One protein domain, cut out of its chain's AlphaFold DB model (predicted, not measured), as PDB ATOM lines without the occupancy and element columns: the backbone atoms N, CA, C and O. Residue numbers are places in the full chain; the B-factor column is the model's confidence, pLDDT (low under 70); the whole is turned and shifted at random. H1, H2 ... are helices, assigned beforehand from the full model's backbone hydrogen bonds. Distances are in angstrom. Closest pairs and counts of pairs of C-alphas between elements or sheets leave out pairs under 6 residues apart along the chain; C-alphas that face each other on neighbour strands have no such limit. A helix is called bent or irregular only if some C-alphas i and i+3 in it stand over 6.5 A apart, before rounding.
ATOM      1  N   SER A  53     -20.256   2.813  23.027       65.88
ATOM      2  CA  SER A  53     -20.306   4.235  22.686       65.88
ATOM      3  C   SER A  53     -21.759   4.692  22.537       65.88
ATOM      4  O   SER A  53     -22.684   3.882  22.544       65.88
ATOM      5  N   GLY A  54     -21.980   6.003  22.420       66.88
ATOM      6  CA  GLY A  54     -23.325   6.576  22.272       66.88
ATOM      7  C   GLY A  54     -23.997   6.968  23.590       66.88
ATOM      8  O   GLY A  54     -25.132   7.439  23.578       66.88
ATOM      9  N   TRP A  55     -23.289   6.846  24.718       69.06
ATOM     10  CA  TRP A  55     -23.714   7.453  25.978       69.06
ATOM     11  C   TRP A  55     -23.688   8.982  25.847       69.06
ATOM     12  O   TRP A  55     -22.632   9.579  25.637       69.06
ATOM     13  N   GLN A  56     -24.857   9.614  25.946       69.62
ATOM     14  CA  GLN A  56     -25.008  11.067  25.967       69.62
ATOM     15  C   GLN A  56     -25.944  11.449  27.111       69.62
ATOM     16  O   GLN A  56     -26.993  10.835  27.302       69.62
ATOM     17  N   ILE A  57     -25.557  12.475  27.867       71.00
ATOM     18  CA  ILE A  57     -26.429  13.095  28.865       71.00
ATOM     19  C   ILE A  57     -27.566  13.786  28.112       71.00
ATOM     20  O   ILE A  57     -27.326  14.460  27.106       71.00
ATOM     21  N   SER A  58     -28.806  13.620  28.574       81.69
ATOM     22  CA  SER A  58     -29.944  14.258  27.915       81.69
ATOM     23  C   SER A  58     -29.802  15.787  27.931       81.69
ATOM     24  O   SER A  58     -29.159  16.372  28.809       81.69
ATOM     25  N   GLU A  59     -30.417  16.473  26.966       85.69
ATOM     26  CA  GLU A  59     -30.403  17.943  26.932       85.69
ATOM     27  C   GLU A  59     -31.042  18.543  28.201       85.69
ATOM     28  O   GLU A  59     -30.625  19.593  28.694       85.69
ATOM     29  N   VAL A  60     -32.040  17.847  28.761       86.25
ATOM     30  CA  VAL A  60     -32.705  18.224  30.014       86.25
ATOM     31  C   VAL A  60     -31.738  18.100  31.189       86.25
ATOM     32  O   VAL A  60     -31.565  19.071  31.921       86.25
ATOM     33  N   ASP A  61     -31.054  16.966  31.333       83.94
ATOM     34  CA  ASP A  61     -30.089  16.749  32.417       83.94
ATOM     35  C   ASP A  61     -28.914  17.732  32.322       83.94
ATOM     36  O   ASP A  61     -28.511  18.324  33.322       83.94
ATOM     37  N   THR A  62     -28.420  17.990  31.107       88.62
ATOM     38  CA  THR A  62     -27.365  18.986  30.854       88.62
ATOM     39  C   THR A  62     -27.806  20.374  31.317       88.62
ATOM     40  O   THR A  62     -27.073  21.068  32.023       88.62
ATOM     41  N   TYR A  63     -29.042  20.767  30.991       91.31
ATOM     42  CA  TYR A  63     -29.611  22.032  31.449       91.31
ATOM     43  C   TYR A  63     -29.723  22.106  32.976       91.31
ATOM     44  O   TYR A  63     -29.418  23.156  33.554       91.31
ATOM     45  N   LEU A  64     -30.172  21.031  33.632       90.75
ATOM     46  CA  LEU A  64     -30.312  20.984  35.089       90.75
ATOM     47  C   LEU A  64     -28.950  21.113  35.778       90.75
ATOM     48  O   LEU A  64     -28.807  21.937  36.683       90.75
ATOM     49  N   ILE A  65     -27.938  20.383  35.298       89.44
ATOM     50  CA  ILE A  65     -26.562  20.447  35.809       89.44
ATOM     51  C   ILE A  65     -26.006  21.867  35.668       89.44
ATOM     52  O   ILE A  65     -25.516  22.441  36.643       89.44
ATOM     53  N   ASP A  66     -26.114  22.472  34.485       93.06
ATOM     54  CA  ASP A  66     -25.597  23.820  34.240       93.06
ATOM     55  C   ASP A  66     -26.331  24.881  35.062       93.06
ATOM     56  O   ASP A  66     -25.714  25.812  35.595       93.06
ATOM     57  N   SER A  67     -27.652  24.751  35.180       93.88
ATOM     58  CA  SER A  67     -28.477  25.650  35.989       93.88
ATOM     59  C   SER A  67     -28.131  25.529  37.472       93.88
ATOM     60  O   SER A  67     -27.957  26.555  38.134       93.88
ATOM     61  N   GLY A  68     -27.952  24.305  37.976       94.69
ATOM     62  CA  GLY A  68     -27.507  24.023  39.341       94.69
ATOM     63  C   GLY A  68     -26.119  24.596  39.625       94.69
ATOM     64  O   GLY A  68     -25.954  25.341  40.590       94.69
ATOM     65  N   LYS A  69     -25.136  24.372  38.741       94.81
ATOM     66  CA  LYS A  69     -23.773  24.928  38.866       94.81
ATOM     67  C   LYS A  69     -23.781  26.460  38.917       94.81
ATOM     68  O   LYS A  69     -23.134  27.060  39.782       94.81
ATOM     69  N   LYS A  70     -24.549  27.109  38.033       95.81
ATOM     70  CA  LYS A  70     -24.701  28.576  38.007       95.81
ATOM     71  C   LYS A  70     -25.349  29.102  39.285       95.81
ATOM     72  O   LYS A  70     -24.874  30.094  39.844       95.81
ATOM     73  N   PHE A  71     -26.416  28.452  39.747       97.12
ATOM     74  CA  PHE A  71     -27.105  28.835  40.974       97.12
ATOM     75  C   PHE A  71     -26.210  28.653  42.205       97.12
ATOM     76  O   PHE A  71     -26.030  29.608  42.958       97.12
ATOM     77  N   HIS A  72     -25.562  27.496  42.350       95.81
ATOM     78  CA  HIS A  72     -24.625  27.209  43.436       95.81
ATOM     79  C   HIS A  72     -23.510  28.262  43.510       95.81
ATOM     80  O   HIS A  72     -23.263  28.845  44.565       95.81
ATOM     81  N   ALA A  73     -22.868  28.586  42.382       95.94
ATOM     82  CA  ALA A  73     -21.832  29.620  42.343       95.94
ATOM     83  C   ALA A  73     -22.362  31.010  42.742       95.94
ATOM     84  O   ALA A  73     -21.664  31.770  43.420       95.94
ATOM     85  N   LYS A  74     -23.594  31.352  42.338       95.62
ATOM     86  CA  LYS A  74     -24.246  32.618  42.696       95.62
ATOM     87  C   LYS A  74     -24.564  32.684  44.192       95.62
ATOM     88  O   LYS A  74     -24.189  33.665  44.832       95.62
ATOM     89  N   LEU A  75     -25.209  31.654  44.741       95.69
ATOM     90  CA  LEU A  75     -25.592  31.583  46.151       95.69
ATOM     91  C   LEU A  75     -24.355  31.564  47.059       95.69
ATOM     92  O   LEU A  75     -24.272  32.348  47.997       95.69
ATOM     93  N   LYS A  76     -23.331  30.774  46.714       94.62
ATOM     94  CA  LYS A  76     -22.076  30.694  47.479       94.62
ATOM     95  C   LYS A  76     -21.347  32.035  47.540       94.62
ATOM     96  O   LYS A  76     -20.710  32.346  48.540       94.62
ATOM     97  N   ARG A  77     -21.420  32.842  46.474       93.94
ATOM     98  CA  ARG A  77     -20.864  34.204  46.470       93.94
ATOM     99  C   ARG A  77     -21.659  35.132  47.386       93.94
ATOM    100  O   ARG A  77     -21.047  35.898  48.116       93.94
ATOM    101  N   LYS A  78     -22.990  35.047  47.347       92.88
ATOM    102  CA  LYS A  78     -23.889  35.864  48.170       92.88
ATOM    103  C   LYS A  78     -23.762  35.563  49.662       92.88
ATOM    104  O   LYS A  78     -23.658  36.492  50.442       92.88
ATOM    105  N   LEU A  79     -23.633  34.291  50.041       90.62
ATOM    106  CA  LEU A  79     -23.413  33.894  51.438       90.62
ATOM    107  C   LEU A  79     -22.089  34.405  52.026       90.62
ATOM    108  O   LEU A  79     -21.991  34.597  53.232       90.62
ATOM    109  N   LYS A  80     -21.072  34.651  51.190       89.56
ATOM    110  CA  LYS A  80     -19.816  35.279  51.633       89.56
ATOM    111  C   LYS A  80     -19.944  36.788  51.855       89.56
ATOM    112  O   LYS A  80     -19.103  37.359  52.541       89.56
ATOM    113  N   ASP A  81     -20.946  37.430  51.257       81.50
ATOM    114  CA  ASP A  81     -21.203  38.866  51.360       81.50
ATOM    115  C   ASP A  81     -22.273  39.130  52.432       81.50
ATOM    116  O   ASP A  81     -23.447  39.366  52.148       81.50
ATOM    117  N   THR A  82     -21.862  39.037  53.698       69.31
ATOM    118  CA  THR A  82     -22.754  39.059  54.870       69.31
ATOM    119  C   THR A  82     -23.445  40.398  55.141       69.31
ATOM    120  O   THR A  82     -24.309  40.454  56.009       69.31
ATOM    121  N   ASN A  83     -23.085  41.479  54.443       75.25
ATOM    122  CA  ASN A  83     -23.607  42.815  54.755       75.25
ATOM    123  C   ASN A  83     -24.910  43.156  54.022       75.25
ATOM    124  O   ASN A  83     -25.637  44.028  54.486       75.25
ATOM    125  N   ASN A  84     -25.205  42.492  52.899       81.06
ATOM    126  CA  ASN A  84     -26.334  42.849  52.028       81.06
ATOM    127  C   ASN A  84     -27.250  41.673  51.664       81.06
ATOM    128  O   ASN A  84     -28.222  41.880  50.944       81.06
ATOM    129  N   PHE A  85     -26.939  40.453  52.107       91.94
ATOM    130  CA  PHE A  85     -27.724  39.273  51.762       91.94
ATOM    131  C   PHE A  85     -28.731  38.944  52.868       91.94
ATOM    132  O   PHE A  85     -28.357  38.437  53.925       91.94
ATOM    133  N   ASP A  86     -30.006  39.243  52.622       92.12
ATOM    134  CA  ASP A  86     -31.112  39.005  53.552       92.12
ATOM    135  C   ASP A  86     -32.074  37.900  53.070       92.12
ATOM    136  O   ASP A  86     -31.858  37.233  52.050       92.12
ATOM    137  N   LYS A  87     -33.145  37.674  53.846       93.00
ATOM    138  CA  LYS A  87     -34.173  36.668  53.546       93.00
ATOM    139  C   LYS A  87     -34.844  36.927  52.197       93.00
ATOM    140  O   LYS A  87     -35.018  35.985  51.427       93.00
ATOM    141  N   ASP A  88     -35.195  38.173  51.899       92.00
ATOM    142  CA  ASP A  88     -35.925  38.522  50.682       92.00
ATOM    143  C   ASP A  88     -35.042  38.350  49.444       92.00
ATOM    144  O   ASP A  88     -35.489  37.803  48.432       92.00
ATOM    145  N   GLU A  89     -33.759  38.717  49.533       93.56
ATOM    146  CA  GLU A  89     -32.802  38.482  48.456       93.56
ATOM    147  C   GLU A  89     -32.591  36.981  48.207       93.56
ATOM    148  O   GLU A  89     -32.574  36.545  47.049       93.56
ATOM    149  N   PHE A  90     -32.480  36.168  49.264       95.69
ATOM    150  CA  PHE A  90     -32.362  34.715  49.130       95.69
ATOM    151  C   PHE A  90     -33.585  34.092  48.447       95.69
ATOM    152  O   PHE A  90     -33.443  33.357  47.465       95.69
ATOM    153  N   ILE A  91     -34.792  34.426  48.907       94.81
ATOM    154  CA  ILE A  91     -36.039  33.941  48.302       94.81
ATOM    155  C   ILE A  91     -36.159  34.425  46.849       94.81
ATOM    156  O   ILE A  91     -36.541  33.658  45.957       94.81
ATOM    157  N   GLY A  92     -35.745  35.667  46.583       94.06
ATOM    158  CA  GLY A  92     -35.717  36.275  45.257       94.06
ATOM    159  C   GLY A  92     -34.785  35.579  44.261       94.06
ATOM    160  O   GLY A  92     -35.023  35.660  43.056       94.06
ATOM    161  N   ILE A  93     -33.756  34.855  44.719       95.50
ATOM    162  CA  ILE A  93     -32.898  34.040  43.842       95.50
ATOM    163  C   ILE A  93     -33.298  32.564  43.800       95.50
ATOM    164  O   ILE A  93     -33.131  31.943  42.747       95.50
ATOM    165  N   LEU A  94     -33.831  32.011  44.893       96.62
ATOM    166  CA  LEU A  94     -34.232  30.607  44.990       96.62
ATOM    167  C   LEU A  94     -35.486  30.322  44.154       96.62
ATOM    168  O   LEU A  94     -35.483  29.408  43.330       96.62
ATOM    169  N   ASN A  95     -36.530  31.141  44.292       95.50
ATOM    170  CA  ASN A  95     -37.808  30.904  43.616       95.50
ATOM    171  C   ASN A  95     -37.691  30.882  42.083       95.50
ATOM    172  O   ASN A  95     -38.191  29.939  41.466       95.50
ATOM    173  N   PRO A  96     -37.002  31.842  41.430       94.81
ATOM    174  CA  PRO A  96     -36.814  31.789  39.983       94.81
ATOM    175  C   PRO A  96     -35.970  30.601  39.523       94.81
ATOM    176  O   PRO A  96     -36.142  30.139  38.399       94.81
ATOM    177  N   TYR A  97     -35.036  30.124  40.350       96.31
ATOM    178  CA  TYR A  97     -34.254  28.930  40.035       96.31
ATOM    179  C   TYR A  97     -35.140  27.677  40.050       96.31
ATOM    180  O   TYR A  97     -35.183  26.971  39.043       96.31
ATOM    181  N   LEU A  98     -35.913  27.470  41.123       94.88
ATOM    182  CA  LEU A  98     -36.844  26.345  41.259       94.88
ATOM    183  C   LEU A  98     -37.905  26.329  40.145       94.88
ATOM    184  O   LEU A  98     -38.166  25.286  39.550       94.88
ATOM    185  N   GLN A  99     -38.469  27.489  39.796       93.25
ATOM    186  CA  GLN A  99     -39.415  27.599  38.678       93.25
ATOM    187  C   GLN A  99     -38.789  27.143  37.355       93.25
ATOM    188  O   GLN A  99     -39.364  26.310  36.663       93.25
ATOM    189  N   LYS A 100     -37.590  27.637  37.023       93.31
ATOM    190  CA  LYS A 100     -36.918  27.318  35.752       93.31
ATOM    191  C   LYS A 100     -36.602  25.833  35.603       93.31
ATOM    192  O   LYS A 100     -36.795  25.276  34.524       93.31
ATOM    193  N   ILE A 101     -36.109  25.195  36.666       92.56
ATOM    194  CA  ILE A 101     -35.815  23.756  36.623       92.56
ATOM    195  C   ILE A 101     -37.105  22.930  36.541       92.56
ATOM    196  O   ILE A 101     -37.154  21.974  35.772       92.56
ATOM    197  N   GLY A 102     -38.173  23.343  37.234       90.62
ATOM    198  CA  GLY A 102     -39.491  22.714  37.131       90.62
ATOM    199  C   GLY A 102     -40.094  22.819  35.728       90.62
ATOM    200  O   GLY A 102     -40.523  21.814  35.165       90.62
ATOM    201  N   GLU A 103     -40.059  24.012  35.128       91.06
ATOM    202  CA  GLU A 103     -40.548  24.274  33.770       91.06
ATOM    203  C   GLU A 103     -39.822  23.424  32.719       91.06
ATOM    204  O   GLU A 103     -40.474  22.866  31.837       91.06
ATOM    205  N   LYS A 104     -38.492  23.260  32.829       90.00
ATOM    206  CA  LYS A 104     -37.715  22.436  31.882       90.00
ATOM    207  C   LYS A 104     -38.127  20.959  31.919       90.00
ATOM    208  O   LYS A 104     -38.071  20.303  30.883       90.00
ATOM    209  N   VAL A 105     -38.558  20.453  33.075       85.12
ATOM    210  CA  VAL A 105     -39.008  19.059  33.265       85.12
ATOM    211  C   VAL A 105     -40.534  18.920  33.077       85.12
ATOM    212  O   VAL A 105     -41.090  17.834  33.195       85.12
ATOM    213  N   GLY A 106     -41.239  20.008  32.744       83.75
ATOM    214  CA  GLY A 106     -42.690  20.000  32.530       83.75
ATOM    215  C   GLY A 106     -43.520  19.948  33.819       83.75
ATOM    216  O   GLY A 106     -44.729  19.716  33.766       83.75
ATOM    217  N   ILE A 107     -42.908  20.190  34.982       83.69
ATOM    218  CA  ILE A 107     -43.605  20.239  36.269       83.69
ATOM    219  C   ILE A 107     -44.228  21.625  36.424       83.69
ATOM    220  O   ILE A 107     -43.555  22.613  36.719       83.69
ATOM    221  N   SER A 108     -45.545  21.713  36.233       74.75
ATOM    222  CA  SER A 108     -46.264  22.967  36.443       74.75
ATOM    223  C   SER A 108     -46.427  23.254  37.934       74.75
ATOM    224  O   SER A 108     -47.261  22.667  38.630       74.75
ATOM    225  N   THR A 109     -45.680  24.230  38.436       63.72
ATOM    226  CA  THR A 109     -45.892  24.784  39.772       63.72
ATOM    227  C   THR A 109     -47.044  25.794  39.728       63.72
ATOM    228  O   THR A 109     -46.829  26.999  39.845       63.72
ATOM    229  N   ARG A 110     -48.290  25.323  39.541       63.47
ATOM    230  CA  ARG A 110     -49.509  26.127  39.785       63.47
ATOM    231  C   ARG A 110     -49.666  26.369  41.288       63.47
ATOM    232  O   ARG A 110     -50.508  25.765  41.941       63.47
ATOM    233  N   ILE A 111     -48.791  27.188  41.848       66.81
ATOM    234  CA  ILE A 111     -48.875  27.687  43.218       66.81
ATOM    235  C   ILE A 111     -48.979  29.200  43.090       66.81
ATOM    236  O   ILE A 111     -48.288  29.803  42.263       66.81
ATOM    237  N   ASN A 112     -49.894  29.813  43.831       68.31
ATOM    238  CA  ASN A 112     -50.078  31.250  43.748       68.31
ATOM    239  C   ASN A 112     -48.869  31.961  44.376       68.31
ATOM    240  O   ASN A 112     -48.515  31.681  45.516       68.31
ATOM    241  N   ARG A 113     -48.239  32.891  43.646       68.94
ATOM    242  CA  ARG A 113     -47.046  33.626  44.111       68.94
ATOM    243  C   ARG A 113     -47.310  34.505  45.337       68.94
ATOM    244  O   ARG A 113     -46.357  34.929  45.977       68.94
ATOM    245  N   SER A 114     -48.575  34.804  45.632       63.47
ATOM    246  CA  SER A 114     -48.987  35.583  46.804       63.47
ATOM    247  C   SER A 114     -49.185  34.744  48.070       63.47
ATOM    248  O   SER A 114     -49.546  35.302  49.099       63.47
ATOM    249  N   ASP A 115     -49.039  33.422  47.986       72.38
ATOM    250  CA  ASP A 115     -49.207  32.531  49.131       72.38
ATOM    251  C   ASP A 115     -47.962  32.571  50.033       72.38
ATOM    252  O   ASP A 115     -46.832  32.526  49.540       72.38
ATOM    253  N   SER A 116     -48.146  32.640  51.353       71.06
ATOM    254  CA  SER A 116     -47.031  32.682  52.308       71.06
ATOM    255  C   SER A 116     -46.197  31.396  52.283       71.06
ATOM    256  O   SER A 116     -45.010  31.438  52.593       71.06
ATOM    257  N   GLY A 117     -46.785  30.278  51.841       83.62
ATOM    258  CA  GLY A 117     -46.105  28.994  51.634       83.62
ATOM    259  C   GLY A 117     -45.526  28.787  50.231       83.62
ATOM    260  O   GLY A 117     -45.146  27.669  49.884       83.62
ATOM    261  N   TYR A 118     -45.460  29.827  49.390       89.62
ATOM    262  CA  TYR A 118     -45.087  29.682  47.977       89.62
ATOM    263  C   TYR A 118     -43.734  28.986  47.773       89.62
ATOM    264  O   TYR A 118     -43.625  28.050  46.979       89.62
ATOM    265  N   THR A 119     -42.706  29.422  48.502       93.44
ATOM    266  CA  THR A 119     -41.358  28.847  48.398       93.44
ATOM    267  C   THR A 119     -41.316  27.404  48.895       93.44
ATOM    268  O   THR A 119     -40.671  26.571  48.261       93.44
ATOM    269  N   GLN A 120     -42.029  27.092  49.983       93.94
ATOM    270  CA  GLN A 120     -42.128  25.728  50.507       93.94
ATOM    271  C   GLN A 120     -42.723  24.823  49.435       93.94
ATOM    272  O   GLN A 120     -42.045  23.913  48.977       93.94
ATOM    273  N   GLY A 121     -43.894  25.171  48.899       91.81
ATOM    274  CA  GLY A 121     -44.543  24.377  47.859       91.81
ATOM    275  C   GLY A 121     -43.728  24.235  46.562       91.81
ATOM    276  O   GLY A 121     -43.895  23.252  45.837       91.81
ATOM    277  N   LEU A 122     -42.823  25.174  46.245       93.06
ATOM    278  CA  LEU A 122     -41.838  24.972  45.176       93.06
ATOM    279  C   LEU A 122     -40.829  23.879  45.552       93.06
ATOM    280  O   LEU A 122     -40.617  22.961  44.764       93.06
ATOM    281  N   ILE A 123     -40.229  23.944  46.740       94.69
ATOM    282  CA  ILE A 123     -39.281  22.925  47.217       94.69
ATOM    283  C   ILE A 123     -39.950  21.547  47.287       94.69
ATOM    284  O   ILE A 123     -39.371  20.578  46.808       94.69
ATOM    285  N   GLU A 124     -41.182  21.459  47.786       92.44
ATOM    286  CA  GLU A 124     -41.944  20.204  47.850       92.44
ATOM    287  C   GLU A 124     -42.097  19.552  46.469       92.44
ATOM    288  O   GLU A 124     -41.943  18.343  46.315       92.44
ATOM    289  N   LYS A 125     -42.380  20.359  45.436       91.31
ATOM    290  CA  LYS A 125     -42.665  19.852  44.084       91.31
ATOM    291  C   LYS A 125     -41.433  19.603  43.233       91.31
ATOM    292  O   LYS A 125     -41.462  18.705  42.400       91.31
ATOM    293  N   VAL A 126     -40.408  20.446  43.348       93.62
ATOM    294  CA  VAL A 126     -39.259  20.445  42.423       93.62
ATOM    295  C   VAL A 126     -37.908  20.415  43.133       93.62
ATOM    296  O   VAL A 126     -36.876  20.390  42.471       93.62
ATOM    297  N   GLY A 127     -37.878  20.393  44.467       92.25
ATOM    298  CA  GLY A 127     -36.639  20.431  45.244       92.25
ATOM    299  C   GLY A 127     -35.715  19.242  44.988       92.25
ATOM    300  O   GLY A 127     -34.497  19.407  44.999       92.25
ATOM    301  N   PHE A 128     -36.273  18.079  44.633       90.56
ATOM    302  CA  PHE A 128     -35.498  16.895  44.248       90.56
ATOM    303  C   PHE A 128     -34.621  17.116  42.995       90.56
ATOM    304  O   PHE A 128     -33.658  16.384  42.784       90.56
ATOM    305  N   LEU A 129     -34.908  18.144  42.182       91.38
ATOM    306  CA  LEU A 129     -34.126  18.501  40.991       91.38
ATOM    307  C   LEU A 129     -32.870  19.330  41.303       91.38
ATOM    308  O   LEU A 129     -32.046  19.531  40.412       91.38
ATOM    309  N   MET A 130     -32.712  19.846  42.528       90.25
ATOM    310  CA  MET A 130     -31.580  20.715  42.876       90.25
ATOM    311  C   MET A 130     -30.236  19.972  42.837       90.25
ATOM    312  O   MET A 130     -29.197  20.570  42.554       90.25
ATOM    313  N   GLY A 131     -30.247  18.661  43.076       87.88
ATOM    314  CA  GLY A 131     -29.033  17.893  43.315       87.88
ATOM    315  C   GLY A 131     -28.419  18.201  44.685       87.88
ATOM    316  O   GLY A 131     -28.693  19.227  45.314       87.88
ATOM    317  N   ARG A 132     -27.569  17.286  45.153       90.25
ATOM    318  CA  ARG A 132     -27.017  17.273  46.519       90.25
ATOM    319  C   ARG A 132     -26.315  18.575  46.920       90.25
ATOM    320  O   ARG A 132     -26.609  19.143  47.972       90.25
ATOM    321  N   ASP A 133     -25.400  19.051  46.078       90.19
ATOM    322  CA  ASP A 133     -24.553  20.210  46.387       90.19
ATOM    323  C   ASP A 133     -25.372  21.500  46.500       90.19
ATOM    324  O   ASP A 133     -25.132  22.338  47.370       90.19
ATOM    325  N   VAL A 134     -26.367  21.664  45.624       95.19
ATOM    326  CA  VAL A 134     -27.260  22.823  45.666       95.19
ATOM    327  C   VAL A 134     -28.160  22.747  46.891       95.19
ATOM    328  O   VAL A 134     -28.268  23.741  47.601       95.19
ATOM    329  N   ALA A 135     -28.772  21.590  47.162       95.38
ATOM    330  CA  ALA A 135     -29.650  21.411  48.315       95.38
ATOM    331  C   ALA A 135     -28.914  21.682  49.640       95.38
ATOM    332  O   ALA A 135     -29.428  22.407  50.491       95.38
ATOM    333  N   SER A 136     -27.668  21.211  49.767       94.06
ATOM    334  CA  SER A 136     -26.818  21.460  50.941       94.06
ATOM    335  C   SER A 136     -26.518  22.952  51.131       94.06
ATOM    336  O   SER A 136     -26.614  23.477  52.239       94.06
ATOM    337  N   LEU A 137     -26.223  23.674  50.045       95.69
ATOM    338  CA  LEU A 137     -25.973  25.117  50.103       95.69
ATOM    339  C   LEU A 137     -27.251  25.927  50.388       95.69
ATOM    340  O   LEU A 137     -27.206  26.950  51.073       95.69
ATOM    341  N   VAL A 138     -28.398  25.479  49.871       97.31
ATOM    342  CA  VAL A 138     -29.717  26.052  50.185       97.31
ATOM    343  C   VAL A 138     -30.030  25.858  51.668       97.31
ATOM    344  O   VAL A 138     -30.437  26.815  52.321       97.31
ATOM    345  N   LEU A 139     -29.772  24.671  52.223       97.25
ATOM    346  CA  LEU A 139     -29.918  24.401  53.652       97.25
ATOM    347  C   LEU A 139     -29.025  25.319  54.497       97.25
ATOM    348  O   LEU A 139     -29.504  25.930  55.453       97.25
ATOM    349  N   GLU A 140     -27.749  25.465  54.127       95.19
ATOM    350  CA  GLU A 140     -26.809  26.366  54.805       95.19
ATOM    351  C   GLU A 140     -27.317  27.816  54.812       95.19
ATOM    352  O   GLU A 140     -27.274  28.487  55.850       95.19
ATOM    353  N   ALA A 141     -27.857  28.287  53.683       95.69
ATOM    354  CA  ALA A 141     -28.469  29.608  53.582       95.69
ATOM    355  C   ALA A 141     -29.696  29.747  54.495       95.69
ATOM    356  O   ALA A 141     -29.795  30.730  55.229       95.69
ATOM    357  N   CYS A 142     -30.597  28.760  54.501       96.50
ATOM    358  CA  CYS A 142     -31.788  28.763  55.352       96.50
ATOM    359  C   CYS A 142     -31.429  28.821  56.844       96.50
ATOM    360  O   CYS A 142     -32.032  29.598  57.582       96.50
ATOM    361  N   ILE A 143     -30.428  28.052  57.288       95.00
ATOM    362  CA  ILE A 143     -29.946  28.079  58.679       95.00
ATOM    363  C   ILE A 143     -29.329  29.444  59.002       95.00
ATOM    364  O   ILE A 143     -29.677  30.056  60.010       95.00
ATOM    365  N   SER A 144     -28.443  29.944  58.135       92.88
ATOM    366  CA  SER A 144     -27.727  31.211  58.348       92.88
ATOM    367  C   SER A 144     -28.674  32.408  58.414       92.88
ATOM    368  O   SER A 144     -28.505  33.297  59.247       92.88
ATOM    369  N   LEU A 145     -29.705  32.410  57.569       93.56
ATOM    370  CA  LEU A 145     -30.730  33.450  57.519       93.56
ATOM    371  C   LEU A 145     -31.892  33.192  58.488       93.56
ATOM    372  O   LEU A 145     -32.804  34.012  58.556       93.56
ATOM    373  N   ARG A 146     -31.885  32.088  59.250       94.31
ATOM    374  CA  ARG A 146     -32.956  31.693  60.185       94.31
ATOM    375  C   ARG A 146     -34.337  31.636  59.513       94.31
ATOM    376  O   ARG A 146     -35.293  32.272  59.969       94.31
ATOM    377  N   ILE A 147     -34.420  30.924  58.390       95.31
ATOM    378  CA  ILE A 147     -35.655  30.630  57.647       95.31
ATOM    379  C   ILE A 147     -36.064  29.189  57.966       95.31
ATOM    380  O   ILE A 147     -35.855  28.262  57.180       95.31
ATOM    381  N   TRP A 148     -36.568  28.994  59.181       95.19
ATOM    382  CA  TRP A 148     -36.821  27.677  59.768       95.19
ATOM    383  C   TRP A 148     -37.897  26.888  59.026       95.19
ATOM    384  O   TRP A 148     -37.799  25.672  58.923       95.19
ATOM    385  N   GLU A 149     -38.856  27.592  58.435       94.75
ATOM    386  CA  GLU A 149     -39.951  27.033  57.647       94.75
ATOM    387  C   GLU A 149     -39.435  26.287  56.408       94.75
ATOM    388  O   GLU A 149     -40.014  25.286  55.999       94.75
ATOM    389  N   LEU A 150     -38.322  26.745  55.821       96.44
ATOM    390  CA  LEU A 150     -37.673  26.053  54.705       96.44
ATOM    391  C   LEU A 150     -36.745  24.934  55.179       96.44
ATOM    392  O   LEU A 150     -36.608  23.936  54.476       96.44
ATOM    393  N   VAL A 151     -36.120  25.073  56.355       97.31
ATOM    394  CA  VAL A 151     -35.338  23.983  56.967       97.31
ATOM    395  C   VAL A 151     -36.242  22.781  57.232       97.31
ATOM    396  O   VAL A 151     -35.893  21.666  56.858       97.31
ATOM    397  N   GLU A 152     -37.427  23.015  57.799       95.38
ATOM    398  CA  GLU A 152     -38.467  22.001  57.965       95.38
ATOM    399  C   GLU A 152     -38.820  21.327  56.636       95.38
ATOM    400  O   GLU A 152     -38.729  20.103  56.534       95.38
ATOM    401  N   THR A 153     -39.147  22.104  55.595       96.25
ATOM    402  CA  THR A 153     -39.495  21.544  54.280       96.25
ATOM    403  C   THR A 153     -38.371  20.673  53.714       96.25
ATOM    404  O   THR A 153     -38.655  19.596  53.192       96.25
ATOM    405  N   LEU A 154     -37.107  21.094  53.843       96.38
ATOM    406  CA  LEU A 154     -35.949  20.325  53.373       96.38
ATOM    407  C   LEU A 154     -35.779  19.003  54.136       96.38
ATOM    408  O   LEU A 154     -35.487  17.987  53.505       96.38
ATOM    409  N   ILE A 155     -35.987  18.996  55.457       93.75
ATOM    410  CA  ILE A 155     -35.914  17.779  56.284       93.75
ATOM    411  C   ILE A 155     -37.044  16.814  55.913       93.75
ATOM    412  O   ILE A 155     -36.786  15.653  55.611       93.75
ATOM    413  N   VAL A 156     -38.291  17.296  55.897       90.62
ATOM    414  CA  VAL A 156     -39.483  16.466  55.647       90.62
ATOM    415  C   VAL A 156     -39.445  15.814  54.262       90.62
ATOM    416  O   VAL A 156     -39.915  14.692  54.101       90.62
ATOM    417  N   HIS A 157     -38.860  16.491  53.269       91.75
ATOM    418  CA  HIS A 157     -38.760  15.988  51.896       91.75
ATOM    419  C   HIS A 157     -37.447  15.245  51.604       91.75
ATOM    420  O   HIS A 157     -37.175  14.944  50.443       91.75
ATOM    421  N   GLY A 158     -36.627  14.952  52.622       89.38
ATOM    422  CA  GLY A 158     -35.392  14.177  52.458       89.38
ATOM    423  C   GLY A 158     -34.356  14.854  51.555       89.38
ATOM    424  O   GLY A 158     -33.617  14.185  50.839       89.38
ATOM    425  N   LEU A 159     -34.324  16.191  51.544       93.19
ATOM    426  CA  LEU A 159     -33.408  16.989  50.718       93.19
ATOM    427  C   LEU A 159     -32.116  17.365  51.462       93.19
ATOM    428  O   LEU A 159     -31.315  18.151  50.955       93.19
ATOM    429  N   VAL A 160     -31.923  16.837  52.670       92.06
ATOM    430  CA  VAL A 160     -30.710  17.027  53.465       92.06
ATOM    431  C   VAL A 160     -29.732  15.912  53.127       92.06
ATOM    432  O   VAL A 160     -30.061  14.739  53.231       92.06
ATOM    433  N   ASP A 161     -28.522  16.279  52.713       88.50
ATOM    434  CA  ASP A 161     -27.467  15.296  52.494       88.50
ATOM    435  C   ASP A 161     -26.886  14.796  53.819       88.50
ATOM    436  O   ASP A 161     -26.697  15.590  54.745       88.50
TER     437      ASP A 161
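This is residues 53 to 161 of the 310 residues of an uncharacterized protein of Citrus sinensis (UniProt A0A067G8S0). The base is a long helical hairpin, H1 and H2 side by side and running opposite ways; H3 packs on H2 and H4 packs on H1 as a second tier, and H5 packs over H3 and H4 on the side away from the hairpin. Residues 53 to 58, before H1, stick out as a free tail, and the long link from H2 to H3 runs along the outside. The printed part has 109 residues, with five named helices in the order H1 to H5 and no named strand; the class is all helix. It is compact, with a radius of gyration of the C-alphas of 14.1 A, yet elongated in outline, spanning 49 by 31 by 22 A.

The longest helix, H1, holds residues 59 to 80 and measures 32.0 A from first to last C-alpha; C-alpha 59 is at (-30.403, 17.943, 26.932). H2, residues 87 to 104, measures 26.2 A and begins with C-alpha 87 at (-34.173, 36.668, 53.546). H3, residues 118 to 129, measures 17.1 A and is irregular: C-alphas 125 and 128 are 7.8 A apart. H4, residues 132 to 144, measures 18.3 A. H5, residues 148 to 156, measures 12.2 A and ends with C-alpha 156 at (-39.483, 16.466, 55.647).

H1 and H2 form a hairpin at a shallow tilt of 6 degrees; H2 touches H1 with residues 97 to 104 alone, the closest C-alphas being those of Leu 64 and Ile 101, 6.3 A apart. H1 also touches H4, the same way at a shallow tilt of 29 degrees, closest at the C-alphas of His 72 and Val 134, 5.6 A apart. H2 touches H3 at a steep tilt of 50 degrees, closest at the C-alphas of Gly 102 and Val 126, 5.8 A apart. H3 and H4 are close but not clearly touching, with the closest C-alphas, Gly 127 and Ala 135, 7.7 A apart. H5 touches H3, whose residues 119 to 124 alone take part, at a tilt of 37 degrees, only just steep; the closest C-alphas are those of Gln 120 and Leu 150, 6.1 A apart. H4 and H5 form a second hairpin at 32 degrees, only just shallow; residues 139 to 143 of H4 alone touch H5, closest at the C-alphas of Cys 142 and Val 151, 6.2 A apart. H5 is apart from H1 and from H2. Every O i to N i+4 pair is within hydrogen-bond range in H4 and H5, against 17 of 18 in H1, 12 of 14 in H2 and 6 of 8 in H3.

The two C-alphas farthest apart are those of Ser 53 and Asn 83, at 50.3 A. The printed part has no cut. The link from H2 to H3, residues 105 to 117, is long. Mean pLDDT of the printed part is 88.9; residues 53 to 56, residue 82 and residues 109 to 114 are under 70.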